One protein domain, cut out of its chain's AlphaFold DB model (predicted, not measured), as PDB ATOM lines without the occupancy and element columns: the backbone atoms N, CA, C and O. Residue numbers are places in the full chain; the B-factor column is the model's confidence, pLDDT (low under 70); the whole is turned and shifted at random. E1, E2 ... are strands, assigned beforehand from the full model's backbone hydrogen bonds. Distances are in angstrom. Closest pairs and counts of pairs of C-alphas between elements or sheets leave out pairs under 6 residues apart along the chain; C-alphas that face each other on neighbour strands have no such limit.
ATOM      1  N   LEU A  30     266.454 205.190 188.695       34.75
ATOM      2  CA  LEU A  30     267.256 204.661 189.791       34.75
ATOM      3  C   LEU A  30     266.710 205.236 191.108       34.75
ATOM      4  O   LEU A  30     266.304 206.394 191.142       34.75
ATOM      5  N   GLU A  31     266.738 204.425 192.167       39.34
ATOM      6  CA  GLU A  31     266.340 204.795 193.536       39.34
ATOM      7  C   GLU A  31     264.844 205.152 193.701       39.34
ATOM      8  O   GLU A  31     264.440 206.311 193.754       39.34
ATOM      9  N   SER A  32     263.999 204.125 193.872       46.28
ATOM     10  CA  SER A  32     262.700 204.297 194.537       46.28
ATOM     11  C   SER A  32     262.915 204.442 196.044       46.28
ATOM     12  O   SER A  32     263.385 203.505 196.696       46.28
ATOM     13  N   GLU A  33     262.538 205.581 196.611       52.62
ATOM     14  CA  GLU A  33     262.512 205.761 198.062       52.62
ATOM     15  C   GLU A  33     261.383 204.900 198.653       52.62
ATOM     16  O   GLU A  33     260.260 204.895 198.144       52.62
ATOM     17  N   ALA A  34     261.681 204.144 199.714       56.97
ATOM     18  CA  ALA A  34     260.709 203.281 200.374       56.97
ATOM     19  C   ALA A  34     260.802 203.397 201.899       56.97
ATOM     20  O   ALA A  34     261.884 203.315 202.480       56.97
ATOM     21  N   THR A  35     259.654 203.564 202.554       58.28
ATOM     22  CA  THR A  35     259.531 203.611 204.012       58.28
ATOM     23  C   THR A  35     258.677 202.446 204.489       58.28
ATOM     24  O   THR A  35     257.464 202.422 204.265       58.28
ATOM     25  N   ALA A  36     259.304 201.499 205.182       61.88
ATOM     26  CA  ALA A  36     258.594 200.452 205.899       61.88
ATOM     27  C   ALA A  36     258.097 200.984 207.250       61.88
ATOM     28  O   ALA A  36     258.895 201.410 208.090       61.88
ATOM     29  N   THR A  37     256.790 200.906 207.504       69.06
ATOM     30  CA  THR A  37     256.310 200.876 208.887       69.06
ATOM     31  C   THR A  37     256.432 199.442 209.371       69.06
ATOM     32  O   THR A  37     255.714 198.558 208.907       69.06
ATOM     33  N   HIS A  38     257.337 199.214 210.322       70.62
ATOM     34  CA  HIS A  38     257.413 197.956 211.056       70.62
ATOM     35  C   HIS A  38     256.231 197.902 212.024       70.62
ATOM     36  O   HIS A  38     256.243 198.503 213.105       70.62
ATOM     37  N   VAL A  39     255.162 197.241 211.587       73.19
ATOM     38  CA  VAL A  39     253.920 197.100 212.338       73.19
ATOM     39  C   VAL A  39     254.060 195.871 213.241       73.19
ATOM     40  O   VAL A  39     253.621 194.764 212.916       73.19
ATOM     41  N   ILE A  40     254.768 196.061 214.362       75.25
ATOM     42  CA  ILE A  40     254.970 195.023 215.380       75.25
ATOM     43  C   ILE A  40     253.642 194.770 216.092       75.25
ATOM     44  O   ILE A  40     253.139 195.609 216.841       75.25
ATOM     45  N   LEU A  41     253.110 193.570 215.895       77.12
ATOM     46  CA  LEU A  41     251.935 193.041 216.563       77.12
ATOM     47  C   LEU A  41     252.393 191.985 217.579       77.12
ATOM     48  O   LEU A  41     252.604 190.835 217.196       77.12
ATOM     49  N   PRO A  42     252.518 192.305 218.877       83.88
ATOM     50  CA  PRO A  42     252.611 191.261 219.881       83.88
ATOM     51  C   PRO A  42     251.269 190.516 219.899       83.88
ATOM     52  O   PRO A  42     250.254 191.094 220.283       83.88
ATOM     53  N   VAL A  43     251.236 189.251 219.486       82.25
ATOM     54  CA  VAL A  43     250.124 188.367 219.852       82.25
ATOM     55  C   VAL A  43     250.315 188.032 221.319       82.25
ATOM     56  O   VAL A  43     251.358 187.510 221.721       82.25
ATOM     57  N   LEU A  44     249.318 188.358 222.133       84.31
ATOM     58  CA  LEU A  44     249.300 187.941 223.524       84.31
ATOM     59  C   LEU A  44     248.813 186.500 223.625       84.31
ATOM     60  O   LEU A  44     247.972 186.049 222.843       84.31
ATOM     61  N   GLY A  45     249.312 185.803 224.644       82.88
ATOM     62  CA  GLY A  45     248.587 184.662 225.174       82.88
ATOM     63  C   GLY A  45     247.229 185.124 225.679       82.88
ATOM     64  O   GLY A  45     247.126 186.153 226.352       82.88
ATOM     65  N   GLY A 428     249.822 194.524 222.886       77.25
ATOM     66  CA  GLY A 428     249.570 193.299 222.144       77.25
ATOM     67  C   GLY A 428     248.102 192.896 222.142       77.25
ATOM     68  O   GLY A 428     247.294 193.369 222.944       77.25
ATOM     69  N   ILE A 429     247.756 192.024 221.201       81.50
ATOM     70  CA  ILE A 429     246.381 191.687 220.840       81.50
ATOM     71  C   ILE A 429     246.107 190.210 221.079       81.50
ATOM     72  O   ILE A 429     246.926 189.335 220.809       81.50
ATOM     73  N   LYS A 430     244.918 189.972 221.619       84.00
ATOM     74  CA  LYS A 430     244.349 188.667 221.942       84.00
ATOM     75  C   LYS A 430     243.552 188.160 220.727       84.00
ATOM     76  O   LYS A 430     242.978 189.003 220.032       84.00
ATOM     77  N   PRO A 431     243.473 186.846 220.456       81.69
ATOM     78  CA  PRO A 431     242.678 186.331 219.340       81.69
ATOM     79  C   PRO A 431     241.211 186.804 219.356       81.69
ATOM     80  O   PRO A 431     240.665 187.139 220.408       81.69
ATOM     81  N   GLU A 432     240.587 186.881 218.178       79.62
ATOM     82  CA  GLU A 432     239.244 187.459 217.931       79.62
ATOM     83  C   GLU A 432     239.077 188.948 218.291       79.62
ATOM     84  O   GLU A 432     238.013 189.529 218.060       79.62
ATOM     85  N   ARG A 433     240.117 189.615 218.805       82.75
ATOM     86  CA  ARG A 433     240.159 191.077 218.871       82.75
ATOM     87  C   ARG A 433     240.860 191.596 217.630       82.75
ATOM     88  O   ARG A 433     241.995 191.230 217.350       82.75
ATOM     89  N   LYS A 434     240.205 192.503 216.910       80.69
ATOM     90  CA  LYS A 434     240.855 193.242 215.830       80.69
ATOM     91  C   LYS A 434     241.900 194.167 216.426       80.69
ATOM     92  O   LYS A 434     241.554 195.175 217.037       80.69
ATOM     93  N   GLY A 435     243.163 193.847 216.177       79.25
ATOM     94  CA  GLY A 435     244.168 194.880 216.061       79.25
ATOM     95  C   GLY A 435     243.734 195.806 214.935       79.25
ATOM     96  O   GLY A 435     243.576 195.378 213.788       79.25
ATOM     97  N   TYR A 436     243.537 197.077 215.254       80.06
ATOM     98  CA  TYR A 436     243.448 198.119 214.241       80.06
ATOM     99  C   TYR A 436     244.836 198.733 214.061       80.06
ATOM    100  O   TYR A 436     245.569 198.835 215.040       80.06
ATOM    101  N   TYR A 437     245.218 199.081 212.834       76.44
ATOM    102  CA  TYR A 437     246.330 199.969 212.502       76.44
ATOM    103  C   TYR A 437     245.833 200.953 211.441       76.44
ATOM    104  O   TYR A 437     245.860 200.679 210.243       76.44
ATOM    105  N   GLU A 438     245.310 202.083 211.902       74.94
ATOM    106  CA  GLU A 438     245.025 203.247 211.076       74.94
ATOM    107  C   GLU A 438     246.248 204.150 211.067       74.94
ATOM    108  O   GLU A 438     246.856 204.406 212.109       74.94
ATOM    109  N   HIS A 439     246.563 204.683 209.893       67.12
ATOM    110  CA  HIS A 439     247.441 205.826 209.788       67.12
ATOM    111  C   HIS A 439     246.944 206.733 208.666       67.12
ATOM    112  O   HIS A 439     246.694 206.300 207.541       67.12
ATOM    113  N   ILE A 440     246.802 208.023 208.959       67.88
ATOM    114  CA  ILE A 440     246.573 209.018 207.914       67.88
ATOM    115  C   ILE A 440     247.950 209.418 207.388       67.88
ATOM    116  O   ILE A 440     248.666 210.169 208.051       67.88
ATOM    117  N   LEU A 441     248.325 208.916 206.205       62.12
ATOM    118  CA  LEU A 441     249.506 209.395 205.486       62.12
ATOM    119  C   LEU A 441     249.278 210.860 205.128       62.12
ATOM    120  O   LEU A 441     248.547 211.178 204.193       62.12
ATOM    121  N   ARG A 442     249.897 211.745 205.907       59.47
ATOM    122  CA  ARG A 442     249.927 213.193 205.691       59.47
ATOM    123  C   ARG A 442     251.205 213.551 204.948       59.47
ATOM    124  O   ARG A 442     252.202 213.943 205.551       59.47
ATOM    125  N   CYS A 443     251.185 213.365 203.634       54.06
ATOM    126  CA  CYS A 443     252.345 213.544 202.775       54.06
ATOM    127  C   CYS A 443     252.407 214.977 202.234       54.06
ATOM    128  O   CYS A 443     251.788 215.329 201.230       54.06
ATOM    129  N   CYS A 444     253.190 215.816 202.911       54.56
ATOM    130  CA  CYS A 444     253.638 217.096 202.369       54.56
ATOM    131  C   CYS A 444     254.715 216.828 201.307       54.56
ATOM    132  O   CYS A 444     255.769 216.285 201.637       54.56
ATOM    133  N   GLN A 445     254.474 217.208 200.053       49.28
ATOM    134  CA  GLN A 445     255.369 216.907 198.929       49.28
ATOM    135  C   GLN A 445     255.482 218.074 197.938       49.28
ATOM    136  O   GLN A 445     254.625 218.954 197.896       49.28
ATOM    137  N   ASN A 446     256.564 218.090 197.154       41.19
ATOM    138  CA  ASN A 446     256.975 219.220 196.306       41.19
ATOM    139  C   ASN A 446     257.003 218.918 194.791       41.19
ATOM    140  O   ASN A 446     257.476 219.747 194.019       41.19
ATOM    141  N   HIS A 447     256.531 217.740 194.380       43.25
ATOM    142  CA  HIS A 447     256.278 217.328 192.995       43.25
ATOM    143  C   HIS A 447     255.298 216.140 192.997       43.25
ATOM    144  O   HIS A 447     255.072 215.548 194.055       43.25
ATOM    145  N   ASP A 448     254.703 215.810 191.846       55.22
ATOM    146  CA  ASP A 448     253.844 214.626 191.712       55.22
ATOM    147  C   ASP A 448     254.665 213.349 191.966       55.22
ATOM    148  O   ASP A 448     255.791 213.193 191.475       55.22
ATOM    149  N   ARG A 449     254.094 212.431 192.749       55.56
ATOM    150  CA  ARG A 449     254.708 211.155 193.125       55.56
ATOM    151  C   ARG A 449     253.778 210.010 192.775       55.56
ATOM    152  O   ARG A 449     252.631 209.997 193.219       55.56
ATOM    153  N   ASN A 450     254.296 208.999 192.088       66.81
ATOM    154  CA  ASN A 450     253.686 207.675 192.122       66.81
ATOM    155  C   ASN A 450     253.906 207.106 193.526       66.81
ATOM    156  O   ASN A 450     255.045 207.071 193.991       66.81
ATOM    157  N   VAL A 451     252.835 206.683 194.193       66.06
ATOM    158  CA  VAL A 451     252.866 206.090 195.533       66.06
ATOM    159  C   VAL A 451     252.241 204.705 195.468       66.06
ATOM    160  O   VAL A 451     251.116 204.525 194.997       66.06
ATOM    161  N   GLU A 452     252.982 203.729 195.968       77.12
ATOM    162  CA  GLU A 452     252.576 202.343 196.106       77.12
ATOM    163  C   GLU A 452     252.615 201.947 197.581       77.12
ATOM    164  O   GLU A 452     253.527 202.311 198.319       77.12
ATOM    165  N   LEU A 453     251.588 201.222 198.016       73.00
ATOM    166  CA  LEU A 453     251.454 200.717 199.376       73.00
ATOM    167  C   LEU A 453     251.203 199.217 199.318       73.00
ATOM    168  O   LEU A 453     250.203 198.777 198.747       73.00
ATOM    169  N   SER A 454     252.106 198.452 199.922       77.19
ATOM    170  CA  SER A 454     252.056 196.995 199.995       77.19
ATOM    171  C   SER A 454     252.310 196.491 201.418       77.19
ATOM    172  O   SER A 454     252.679 197.251 202.318       77.19
ATOM    173  N   TRP A 455     252.079 195.196 201.640       78.88
ATOM    174  CA  TRP A 455     252.415 194.522 202.891       78.88
ATOM    175  C   TRP A 455     252.976 193.124 202.664       78.88
ATOM    176  O   TRP A 455     252.548 192.405 201.761       78.88
ATOM    177  N   GLU A 456     253.861 192.713 203.566       83.00
ATOM    178  CA  GLU A 456     254.325 191.335 203.704       83.00
ATOM    179  C   GLU A 456     254.522 190.960 205.182       83.00
ATOM    180  O   GLU A 456     254.585 191.823 206.061       83.00
ATOM    181  N   TRP A 457     254.590 189.659 205.469       83.12
ATOM    182  CA  TRP A 457     254.946 189.155 206.796       83.12
ATOM    183  C   TRP A 457     256.455 188.936 206.893       83.12
ATOM    184  O   TRP A 457     257.043 188.288 206.031       83.12
ATOM    185  N   SER A 458     257.056 189.402 207.986       82.44
ATOM    186  CA  SER A 458     258.452 189.122 208.335       82.44
ATOM    187  C   SER A 458     258.678 187.614 208.551       82.44
ATOM    188  O   SER A 458     257.839 186.923 209.146       82.44
ATOM    189  N   GLU A 459     259.797 187.079 208.050       75.38
ATOM    190  CA  GLU A 459     260.077 185.636 208.034       75.38
ATOM    191  C   GLU A 459     260.120 185.055 209.462       75.38
ATOM    192  O   GLU A 459     260.735 185.608 210.372       75.38
ATOM    193  N   GLY A 460     259.399 183.953 209.696       70.19
ATOM    194  CA  GLY A 460     259.231 183.358 211.032       70.19
ATOM    195  C   GLY A 460     258.298 184.127 211.986       70.19
ATOM    196  O   GLY A 460     257.778 183.531 212.928       70.19
ATOM    197  N   LYS A 461     257.992 185.403 211.716       79.62
ATOM    198  CA  LYS A 461     257.058 186.260 212.477       79.62
ATOM    199  C   LYS A 461     255.664 186.368 211.826       79.62
ATOM    200  O   LYS A 461     254.947 187.353 212.010       79.62
ATOM    201  N   VAL A 462     255.268 185.338 211.080       81.62
ATOM    202  CA  VAL A 462     254.021 185.276 210.296       81.62
ATOM    203  C   VAL A 462     252.782 185.138 211.192       81.62
ATOM    204  O   VAL A 462     252.769 184.338 212.136       81.62
ATOM    205  N   GLY A 463     251.732 185.902 210.880       80.31
ATOM    206  CA  GLY A 463     250.396 185.773 211.464       80.31
ATOM    207  C   GLY A 463     249.469 184.855 210.650       80.31
ATOM    208  O   GLY A 463     249.530 184.845 209.421       80.31
ATOM    209  N   ALA A 464     248.617 184.084 211.333       82.38
ATOM    210  CA  ALA A 464     247.667 183.134 210.732       82.38
ATOM    211  C   ALA A 464     246.234 183.690 210.567       82.38
ATOM    212  O   ALA A 464     245.427 183.132 209.822       82.38
ATOM    213  N   GLY A 465     245.914 184.773 211.273       79.50
ATOM    214  CA  GLY A 465     244.620 185.440 211.292       79.50
ATOM    215  C   GLY A 465     244.293 186.270 210.049       79.50
ATOM    216  O   GLY A 465     245.044 186.344 209.073       79.50
ATOM    217  N   LYS A 466     243.130 186.927 210.075       84.31
ATOM    218  CA  LYS A 466     242.626 187.672 208.919       84.31
ATOM    219  C   LYS A 466     243.197 189.087 208.880       84.31
ATOM    220  O   LYS A 466     242.889 189.912 209.738       84.31
ATOM    221  N   LEU A 467     243.936 189.393 207.816       81.38
ATOM    222  CA  LEU A 467     244.291 190.761 207.441       81.38
ATOM    223  C   LEU A 467     243.234 191.346 206.489       81.38
ATOM    224  O   LEU A 467     242.628 190.633 205.686       81.38
ATOM    225  N   SER A 468     242.967 192.646 206.578       81.75
ATOM    226  CA  SER A 468     242.185 193.393 205.581       81.75
ATOM    227  C   SER A 468     242.642 194.850 205.535       81.75
ATOM    228  O   SER A 468     242.957 195.428 206.574       81.75
ATOM    229  N   TRP A 469     242.676 195.435 204.336       75.62
ATOM    230  CA  TRP A 469     243.148 196.799 204.082       75.62
ATOM    231  C   TRP A 469     242.000 197.659 203.531       75.62
ATOM    232  O   TRP A 469     241.222 197.192 202.702       75.62
ATOM    233  N   ASN A 470     241.892 198.911 203.981       80.50
ATOM    234  CA  ASN A 470     240.959 199.912 203.450       80.50
ATOM    235  C   ASN A 470     241.637 201.283 203.225       80.50
ATOM    236  O   ASN A 470     242.618 201.602 203.898       80.50
ATOM    237  N   PHE A 471     241.082 202.099 202.322       72.69
ATOM    238  CA  PHE A 471     241.503 203.478 202.033       72.69
ATOM    239  C   PHE A 471     240.295 204.418 202.132       72.69
ATOM    240  O   PHE A 471     239.340 204.276 201.370       72.69
ATOM    241  N   PHE A 472     240.321 205.359 203.077       64.44
ATOM    242  CA  PHE A 472     239.125 206.070 203.555       64.44
ATOM    243  C   PHE A 472     239.181 207.602 203.446       64.44
ATOM    244  O   PHE A 472     238.132 208.242 203.446       64.44
ATOM    245  N   LEU A 473     240.369 208.198 203.324       67.94
ATOM    246  CA  LEU A 473     240.555 209.628 203.053       67.94
ATOM    247  C   LEU A 473     241.452 209.766 201.824       67.94
ATOM    248  O   LEU A 473     242.469 209.085 201.744       67.94
ATOM    249  N   LYS A 474     241.059 210.618 200.872       75.38
ATOM    250  CA  LYS A 474     241.791 210.898 199.631       75.38
ATOM    251  C   LYS A 474     241.713 212.399 199.358       75.38
ATOM    252  O   LYS A 474     240.692 212.885 198.879       75.38
ATOM    253  N   SER A 475     242.770 213.130 199.696       71.69
ATOM    254  CA  SER A 475     242.915 214.560 199.403       71.69
ATOM    255  C   SER A 475     244.180 214.771 198.585       71.69
ATOM    256  O   SER A 475     245.244 214.324 199.003       71.69
ATOM    257  N   ASN A 476     244.075 215.436 197.430       65.00
ATOM    258  CA  ASN A 476     245.209 215.693 196.532       65.00
ATOM    259  C   ASN A 476     245.951 214.396 196.098       65.00
ATOM    260  O   ASN A 476     247.185 214.327 196.085       65.00
ATOM    261  N   VAL A 477     245.165 213.358 195.768       67.19
ATOM    262  CA  VAL A 477     245.576 212.019 195.294       67.19
ATOM    263  C   VAL A 477     244.668 211.586 194.134       67.19
ATOM    264  O   VAL A 477     243.450 211.736 194.222       67.19
ATOM    265  N   GLU A 478     245.247 211.003 193.085       72.62
ATOM    266  CA  GLU A 478     244.550 210.282 192.009       72.62
ATOM    267  C   GLU A 478     244.848 208.777 192.088       72.62
ATOM    268  O   GLU A 478     245.914 208.366 192.549       72.62
ATOM    269  N   GLU A 479     243.912 207.930 191.655       63.56
ATOM    270  CA  GLU A 479     244.073 206.469 191.709       63.56
ATOM    271  C   GLU A 479     244.551 205.890 190.376       63.56
ATOM    272  O   GLU A 479     244.109 206.306 189.305       63.56
ATOM    273  N   GLY A 480     245.455 204.911 190.459       59.72
ATOM    274  CA  GLY A 480     245.897 204.129 189.312       59.72
ATOM    275  C   GLY A 480     244.938 202.983 188.979       59.72
ATOM    276  O   GLY A 480     243.807 202.907 189.459       59.72
ATOM    277  N   VAL A 481     245.416 202.048 188.156       52.59
ATOM    278  CA  VAL A 481     244.710 200.785 187.886       52.59
ATOM    279  C   VAL A 481     244.525 200.018 189.209       52.59
ATOM    280  O   VAL A 481     245.502 199.887 189.950       52.59
ATOM    281  N   PRO A 482     243.320 199.498 189.525       47.25
ATOM    282  CA  PRO A 482     243.081 198.782 190.777       47.25
ATOM    283  C   PRO A 482     243.970 197.536 190.883       47.25
ATOM    284  O   PRO A 482     243.885 196.630 190.055       47.25
ATOM    285  N   GLY A 483     244.820 197.503 191.911       49.00
ATOM    286  CA  GLY A 483     245.673 196.360 192.230       49.00
ATOM    287  C   GLY A 483     244.911 195.237 192.939       49.00
ATOM    288  O   GLY A 483     243.948 195.476 193.671       49.00
ATOM    289  N   GLU A 484     245.356 193.996 192.745       52.84
ATOM    290  CA  GLU A 484     244.782 192.835 193.427       52.84
ATOM    291  C   GLU A 484     245.267 192.747 194.883       52.84
ATOM    292  O   GLU A 484     246.390 192.325 195.145       52.84
ATOM    293  N   GLY A 485     244.398 193.104 195.836       58.78
ATOM    294  CA  GLY A 485     244.371 192.620 197.231       58.78
ATOM    295  C   GLY A 485     245.507 193.013 198.191       58.78
ATOM    296  O   GLY A 485     245.232 193.351 199.342       58.78
ATOM    297  N   GLN A 486     246.765 192.952 197.760       63.41
ATOM    298  CA  GLN A 486     247.958 193.189 198.581       63.41
ATOM    299  C   GLN A 486     248.634 194.535 198.304       63.41
ATOM    300  O   GLN A 486     249.481 194.954 199.089       63.41
ATOM    301  N   VAL A 487     248.273 195.198 197.201       70.94
ATOM    302  CA  VAL A 487     248.957 196.394 196.700       70.94
ATOM    303  C   VAL A 487     247.951 197.453 196.250       70.94
ATOM    304  O   VAL A 487     247.083 197.179 195.422       70.94
ATOM    305  N   TRP A 488     248.116 198.683 196.736       77.12
ATOM    306  CA  TRP A 488     247.475 199.883 196.189       77.12
ATOM    307  C   TRP A 488     248.499 200.727 195.432       77.12
ATOM    308  O   TRP A 488     249.650 200.821 195.854       77.12
ATOM    309  N   LYS A 489     248.079 201.346 194.326       75.88
ATOM    310  CA  LYS A 489     248.905 202.239 193.504       75.88
ATOM    311  C   LYS A 489     248.096 203.480 193.130       75.88
ATOM    312  O   LYS A 489     246.972 203.369 192.638       75.88
ATOM    313  N   GLY A 490     248.686 204.653 193.302       75.31
ATOM    314  CA  GLY A 490     248.105 205.923 192.881       75.31
ATOM    315  C   GLY A 490     249.166 206.999 192.703       75.31
ATOM    316  O   GLY A 490     250.362 206.737 192.820       75.31
ATOM    317  N   MET A 491     248.723 208.216 192.415       74.12
ATOM    318  CA  MET A 491     249.582 209.376 192.223       74.12
ATOM    319  C   MET A 491     249.177 210.468 193.209       74.12
ATOM    320  O   MET A 491     248.070 210.999 193.146       74.12
ATOM    321  N   PHE A 492     250.066 210.805 194.139       73.50
ATOM    322  CA  PHE A 492     249.882 211.963 195.007       73.50
ATOM    323  C   PHE A 492     250.290 213.196 194.197       73.50
ATOM    324  O   PHE A 492     251.377 213.211 193.611       73.50
ATOM    325  N   LYS A 493     249.453 214.237 194.169       62.12
ATOM    326  CA  LYS A 493     249.681 215.432 193.344       62.12
ATOM    327  C   LYS A 493     250.384 216.569 194.077       62.12
ATOM    328  O   LYS A 493     250.323 216.688 195.298       62.12
ATOM    329  N   TYR A 494     251.062 217.428 193.335       52.81
ATOM    330  CA  TYR A 494     251.677 218.643 193.846       52.81
ATOM    331  C   TYR A 494     250.686 219.811 193.843       52.81
ATOM    332  O   TYR A 494     250.066 220.124 192.829       52.81
ATOM    333  N   SER A 495     250.582 220.493 194.984       54.22
ATOM    334  CA  SER A 495     249.874 221.766 195.124       54.22
ATOM    335  C   SER A 495     250.910 222.882 195.315       54.22
ATOM    336  O   SER A 495     251.567 222.912 196.360       54.22
ATOM    337  N   PRO A 496     251.055 223.821 194.357       42.41
ATOM    338  CA  PRO A 496     251.893 225.017 194.512       42.41
ATOM    339  C   PRO A 496     251.536 225.883 195.731       42.41
ATOM    340  O   PRO A 496     252.348 226.678 196.194       42.41
ATOM    341  N   GLU A 497     250.321 225.723 196.255       44.72
ATOM    342  CA  GLU A 497     249.776 226.406 197.428       44.72
ATOM    343  C   GLU A 497     250.176 225.731 198.756       44.72
ATOM    344  O   GLU A 497     249.893 226.270 199.825       44.72
ATOM    345  N   GLY A 498     250.834 224.564 198.707       43.75
ATOM    346  CA  GLY A 498     251.329 223.843 199.884       43.75
ATOM    347  C   GLY A 498     250.309 222.930 200.574       43.75
ATOM    348  O   GLY A 498     250.500 222.592 201.743       43.75
ATOM    349  N   ASN A 499     249.232 222.525 199.890       58.66
ATOM    350  CA  ASN A 499     248.271 221.571 200.452       58.66
ATOM    351  C   ASN A 499     248.893 220.173 200.627       58.66
ATOM    352  O   ASN A 499     249.625 219.685 199.766       58.66
ATOM    353  N   VAL A 500     248.564 219.514 201.740       57.50
ATOM    354  CA  VAL A 500     249.020 218.153 202.063       57.50
ATOM    355  C   VAL A 500     248.257 217.133 201.216       57.50
ATOM    356  O   VAL A 500     247.029 217.196 201.153       57.50
ATOM    357  N   SER A 501     248.954 216.163 200.616       61.44
ATOM    358  CA  SER A 501     248.297 214.966 200.085       61.44
ATOM    359  C   SER A 501     247.983 214.020 201.238       61.44
ATOM    360  O   SER A 501     248.892 213.515 201.898       61.44
ATOM    361  N   GLU A 502     246.697 213.816 201.516       72.81
ATOM    362  CA  GLU A 502     246.232 212.954 202.603       72.81
ATOM    363  C   GLU A 502     245.662 211.648 202.048       72.81
ATOM    364  O   GLU A 502     244.638 211.655 201.357       72.81
ATOM    365  N   LEU A 503     246.297 210.527 202.402       72.56
ATOM    366  CA  LEU A 503     245.767 209.183 202.194       72.56
ATOM    367  C   LEU A 503     245.500 208.521 203.550       72.56
ATOM    368  O   LEU A 503     246.405 208.027 204.222       72.56
ATOM    369  N   GLY A 504     244.237 208.503 203.963       75.94
ATOM    370  CA  GLY A 504     243.804 207.704 205.105       75.94
ATOM    371  C   GLY A 504     243.782 206.240 204.708       75.94
ATOM    372  O   GLY A 504     242.988 205.868 203.840       75.94
ATOM    373  N   TYR A 505     244.626 205.420 205.328       71.75
ATOM    374  CA  TYR A 505     244.624 203.977 205.132       71.75
ATOM    375  C   TYR A 505     244.571 203.249 206.471       71.75
ATOM    376  O   TYR A 505     245.031 203.743 207.503       71.75
ATOM    377  N   SER A 506     243.963 202.069 206.461       79.31
ATOM    378  CA  SER A 506     243.848 201.255 207.660       79.31
ATOM    379  C   SER A 506     244.015 199.780 207.350       79.31
ATOM    380  O   SER A 506     243.282 199.235 206.521       79.31
ATOM    381  N   VAL A 507     244.911 199.133 208.084       80.62
ATOM    382  CA  VAL A 507     245.030 197.681 208.147       80.62
ATOM    383  C   VAL A 507     244.337 197.198 209.417       80.62
ATOM    384  O   VAL A 507     244.668 197.616 210.522       80.62
ATOM    385  N   THR A 508     243.372 196.294 209.284       81.75
ATOM    386  CA  THR A 508     242.911 195.467 210.408       81.75
ATOM    387  C   THR A 508     243.632 194.133 210.360       81.75
ATOM    388  O   THR A 508     243.626 193.491 209.308       81.75
ATOM    389  N   TYR A 509     244.166 193.685 211.493       85.00
ATOM    390  CA  TYR A 509     244.580 192.302 211.685       85.00
ATOM    391  C   TYR A 509     243.792 191.683 212.838       85.00
ATOM    392  O   TYR A 509     243.787 192.185 213.961       85.00
ATOM    393  N   GLU A 510     243.097 190.596 212.539       86.69
ATOM    394  CA  GLU A 510     242.308 189.815 213.482       86.69
ATOM    395  C   GLU A 510     243.035 188.483 213.707       86.69
ATOM    396  O   GLU A 510     242.795 187.543 212.939       86.69
ATOM    397  N   PRO A 511     243.959 188.388 214.692       84.75
ATOM    398  CA  PRO A 511     244.574 187.116 215.042       84.75
ATOM    399  C   PRO A 511     243.489 186.108 215.402       84.75
ATOM    400  O   PRO A 511     242.493 186.428 216.058       84.75
ATOM    401  N   CYS A 512     243.696 184.879 214.969       85.19
ATOM    402  CA  CYS A 512     242.808 183.763 215.244       85.19
ATOM    403  C   CYS A 512     243.443 182.843 216.291       85.19
ATOM    404  O   CYS A 512     244.592 183.024 216.686       85.19
ATOM    405  N   TRP A 513     242.706 181.852 216.787       83.69
ATOM    406  CA  TRP A 513     243.212 181.004 217.873       83.69
ATOM    407  C   TRP A 513     244.408 180.124 217.483       83.69
ATOM    408  O   TRP A 513     245.043 179.578 218.377       83.69
ATOM    409  N   THR A 514     244.752 180.012 216.193       83.69
ATOM    410  CA  THR A 514     245.983 179.355 215.716       83.69
ATOM    411  C   THR A 514     247.215 180.271 215.727       83.69
ATOM    412  O   THR A 514     248.304 179.791 215.428       83.69
ATOM    413  N   ASP A 515     247.096 181.563 216.068       84.06
ATOM    414  CA  ASP A 515     248.236 182.481 216.197       84.06
ATOM    415  C   ASP A 515     248.991 182.263 217.524       84.06
ATOM    416  O   ASP A 515     248.488 182.682 218.574       84.06
ATOM    417  N   PRO A 516     250.211 181.681 217.528       81.31
ATOM    418  CA  PRO A 516     250.987 181.540 218.755       81.31
ATOM    419  C   PRO A 516     251.463 182.910 219.284       81.31
ATOM    420  O   PRO A 516     251.793 183.789 218.473       81.31
ATOM    421  N   PRO A 517     251.538 183.087 220.618       83.12
ATOM    422  CA  PRO A 517     252.033 184.293 221.272       83.12
ATOM    423  C   PRO A 517     253.451 184.694 220.866       83.12
ATOM    424  O   PRO A 517     254.290 183.857 220.535       83.12
ATOM    425  N   GLY A 518     253.729 185.992 220.968       82.56
ATOM    426  CA  GLY A 518     255.011 186.601 220.621       82.56
ATOM    427  C   GLY A 518     254.872 187.701 219.572       82.56
ATOM    428  O   GLY A 518     253.774 188.042 219.133       82.56
ATOM    429  N   GLU A 519     255.996 188.288 219.171       82.94
ATOM    430  CA  GLU A 519     256.016 189.317 218.131       82.94
ATOM    431  C   GLU A 519     255.712 188.723 216.753       82.94
ATOM    432  O   GLU A 519     256.527 187.995 216.185       82.94
ATOM    433  N   LYS A 520     254.576 189.110 216.176       84.81
ATOM    434  CA  LYS A 520     254.379 189.117 214.728       84.81
ATOM    435  C   LYS A 520     254.832 190.464 214.184       84.81
ATOM    436  O   LYS A 520     254.792 191.478 214.883       84.81
ATOM    437  N   GLU A 521     255.253 190.488 212.933       82.50
ATOM    438  CA  GLU A 521     255.737 191.706 212.291       82.50
ATOM    439  C   GLU A 521     255.196 191.769 210.869       82.50
ATOM    440  O   GLU A 521     255.572 190.980 209.999       82.50
ATOM    441  N   LEU A 522     254.279 192.712 210.669       83.88
ATOM    442  CA  LEU A 522     253.778 193.088 209.361       83.88
ATOM    443  C   LEU A 522     254.641 194.248 208.853       83.88
ATOM    444  O   LEU A 522     254.737 195.294 209.496       83.88
ATOM    445  N   ILE A 523     255.277 194.060 207.705       79.06
ATOM    446  CA  ILE A 523     256.091 195.084 207.058       79.06
ATOM    447  C   ILE A 523     255.167 195.810 206.081       79.06
ATOM    448  O   ILE A 523     254.852 195.283 205.016       79.06
ATOM    449  N   ILE A 524     254.675 196.992 206.467       79.44
ATOM    450  CA  ILE A 524     253.897 197.854 205.567       79.44
ATOM    451  C   ILE A 524     254.878 198.736 204.806       79.44
ATOM    452  O   ILE A 524     255.398 199.707 205.356       79.44
ATOM    453  N   THR A 525     255.115 198.403 203.543       74.62
ATOM    454  CA  THR A 525     256.047 199.125 202.677       74.62
ATOM    455  C   THR A 525     255.282 200.152 201.854       74.62
ATOM    456  O   THR A 525     254.503 199.803 200.969       74.62
ATOM    457  N   MET A 526     255.529 201.436 202.123       74.31
ATOM    458  CA  MET A 526     255.257 202.486 201.145       74.31
ATOM    459  C   MET A 526     256.490 202.639 200.259       74.31
ATOM    460  O   MET A 526     257.573 202.886 200.786       74.31
ATOM    461  N   SER A 527     256.341 202.537 198.943       68.00
ATOM    462  CA  SER A 527     257.373 202.910 197.973       68.00
ATOM    463  C   SER A 527     256.870 204.050 197.089       68.00
ATOM    464  O   SER A 527     255.679 204.139 196.789       68.00
ATOM    465  N   HIS A 528     257.759 204.961 196.693       65.69
ATOM    466  CA  HIS A 528     257.387 206.056 195.803       65.69
ATOM    467  C   HIS A 528     258.497 206.479 194.840       65.69
ATOM    468  O   HIS A 528     259.692 206.403 195.135       65.69
ATOM    469  N   SER A 529     258.081 206.991 193.686       51.50
ATOM    470  CA  SER A 529     258.954 207.539 192.646       51.50
ATOM    471  C   SER A 529     258.411 208.874 192.123       51.50
ATOM    472  O   SER A 529     257.207 209.130 192.228       51.50
ATOM    473  N   PRO A 530     259.263 209.760 191.570       50.75
ATOM    474  CA  PRO A 530     258.785 210.917 190.820       50.75
ATOM    475  C   PRO A 530     257.915 210.469 189.640       50.75
ATOM    476  O   PRO A 530     258.204 209.449 189.007       50.75
ATOM    477  N   THR A 531     256.886 211.242 189.306       52.16
ATOM    478  CA  THR A 531     256.282 211.167 187.968       52.16
ATOM    479  C   THR A 531     257.227 211.844 186.964       52.16
ATOM    480  O   THR A 531     257.777 212.904 187.270       52.16
TER     481      THR A 531
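What this domain is: This is residues 30 to 45 and 428 to 531 of the 532 residues of an uncharacterized protein of Firmicutes bacterium (UniProt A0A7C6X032). What shape does the backbone make? It is an elongated sandwich of two antiparallel sheets, a twisted sheet of five strands in the order E1, E8, E3, E6, E5 partly face to face with a sheet of three in the order E2, E7, E4, the strands of the one at 15 degrees to those of the other. How is it made up and how large is it? The printed part has 120 residues, with eight named strands, E1 to E8 in order along the chain, and no named helix, so the class is all strand. It is only just compact, close to loose, with a radius of gyration of the C-alphas of 15.9 A and spans of 51 by 29 by 23 A.

Where its parts are: Where are the strands of the larger sheet? E1 is residues 33 to 43, 30.5 A long, beginning at C-alpha 33 (262.512, 205.761, 198.062). E8, residues 518 to 530, is the longest at 38.6 A and ends at C-alpha 530 (258.785, 210.917, 190.820). E3 is residues 449 to 457, 25.9 A, E6 is residues 487 to 492, 15.7 A, and E5 is residues 477 to 479, 6.8 A. And those of the smaller? E2 is residues 435 to 443, 24.3 A, E7 is residues 501 to 510, 29.1 A, and E4 is residues 466 to 475, 28.5 A, beginning at C-alpha 466 (242.626, 187.672, 208.919).

How they stand to each other: What joins the larger sheet? N 35 and O 526 of E1 and E8 are 2.8 A apart, N 452 and O 527 of E3 and E8 2.8 A, N 451 and O 490 of E3 and E6 2.8 A, and N 478 and O 491 of the hairpin E5 and E6 2.8 A, each within hydrogen-bond range. What joins the smaller? N 437 and O 507 of E2 and E7 are 2.8 A apart and N 472 and O 504 of E4 and E7 2.8 A, both within hydrogen-bond range. How do the sheets meet? The parts that face each other are 9.1 A centre to centre, with best planes 4 degrees apart. The closest C-alphas of E5 and E7, Val 477 and Ser 501, are 6.2 A apart, while E1 and E7 are apart.

The domain as a whole: Is the printed part continuous? Residues 46 to 427 are not printed, and C-alphas 45 and 428 are 9.2 A apart across the cut. Are any links long? Of the links that are printed whole, none is long. How confident is the model? The mean pLDDT of the printed part is 70.1, and 47 residues are under 70, among them residues 439 to 451 and 493 to 501.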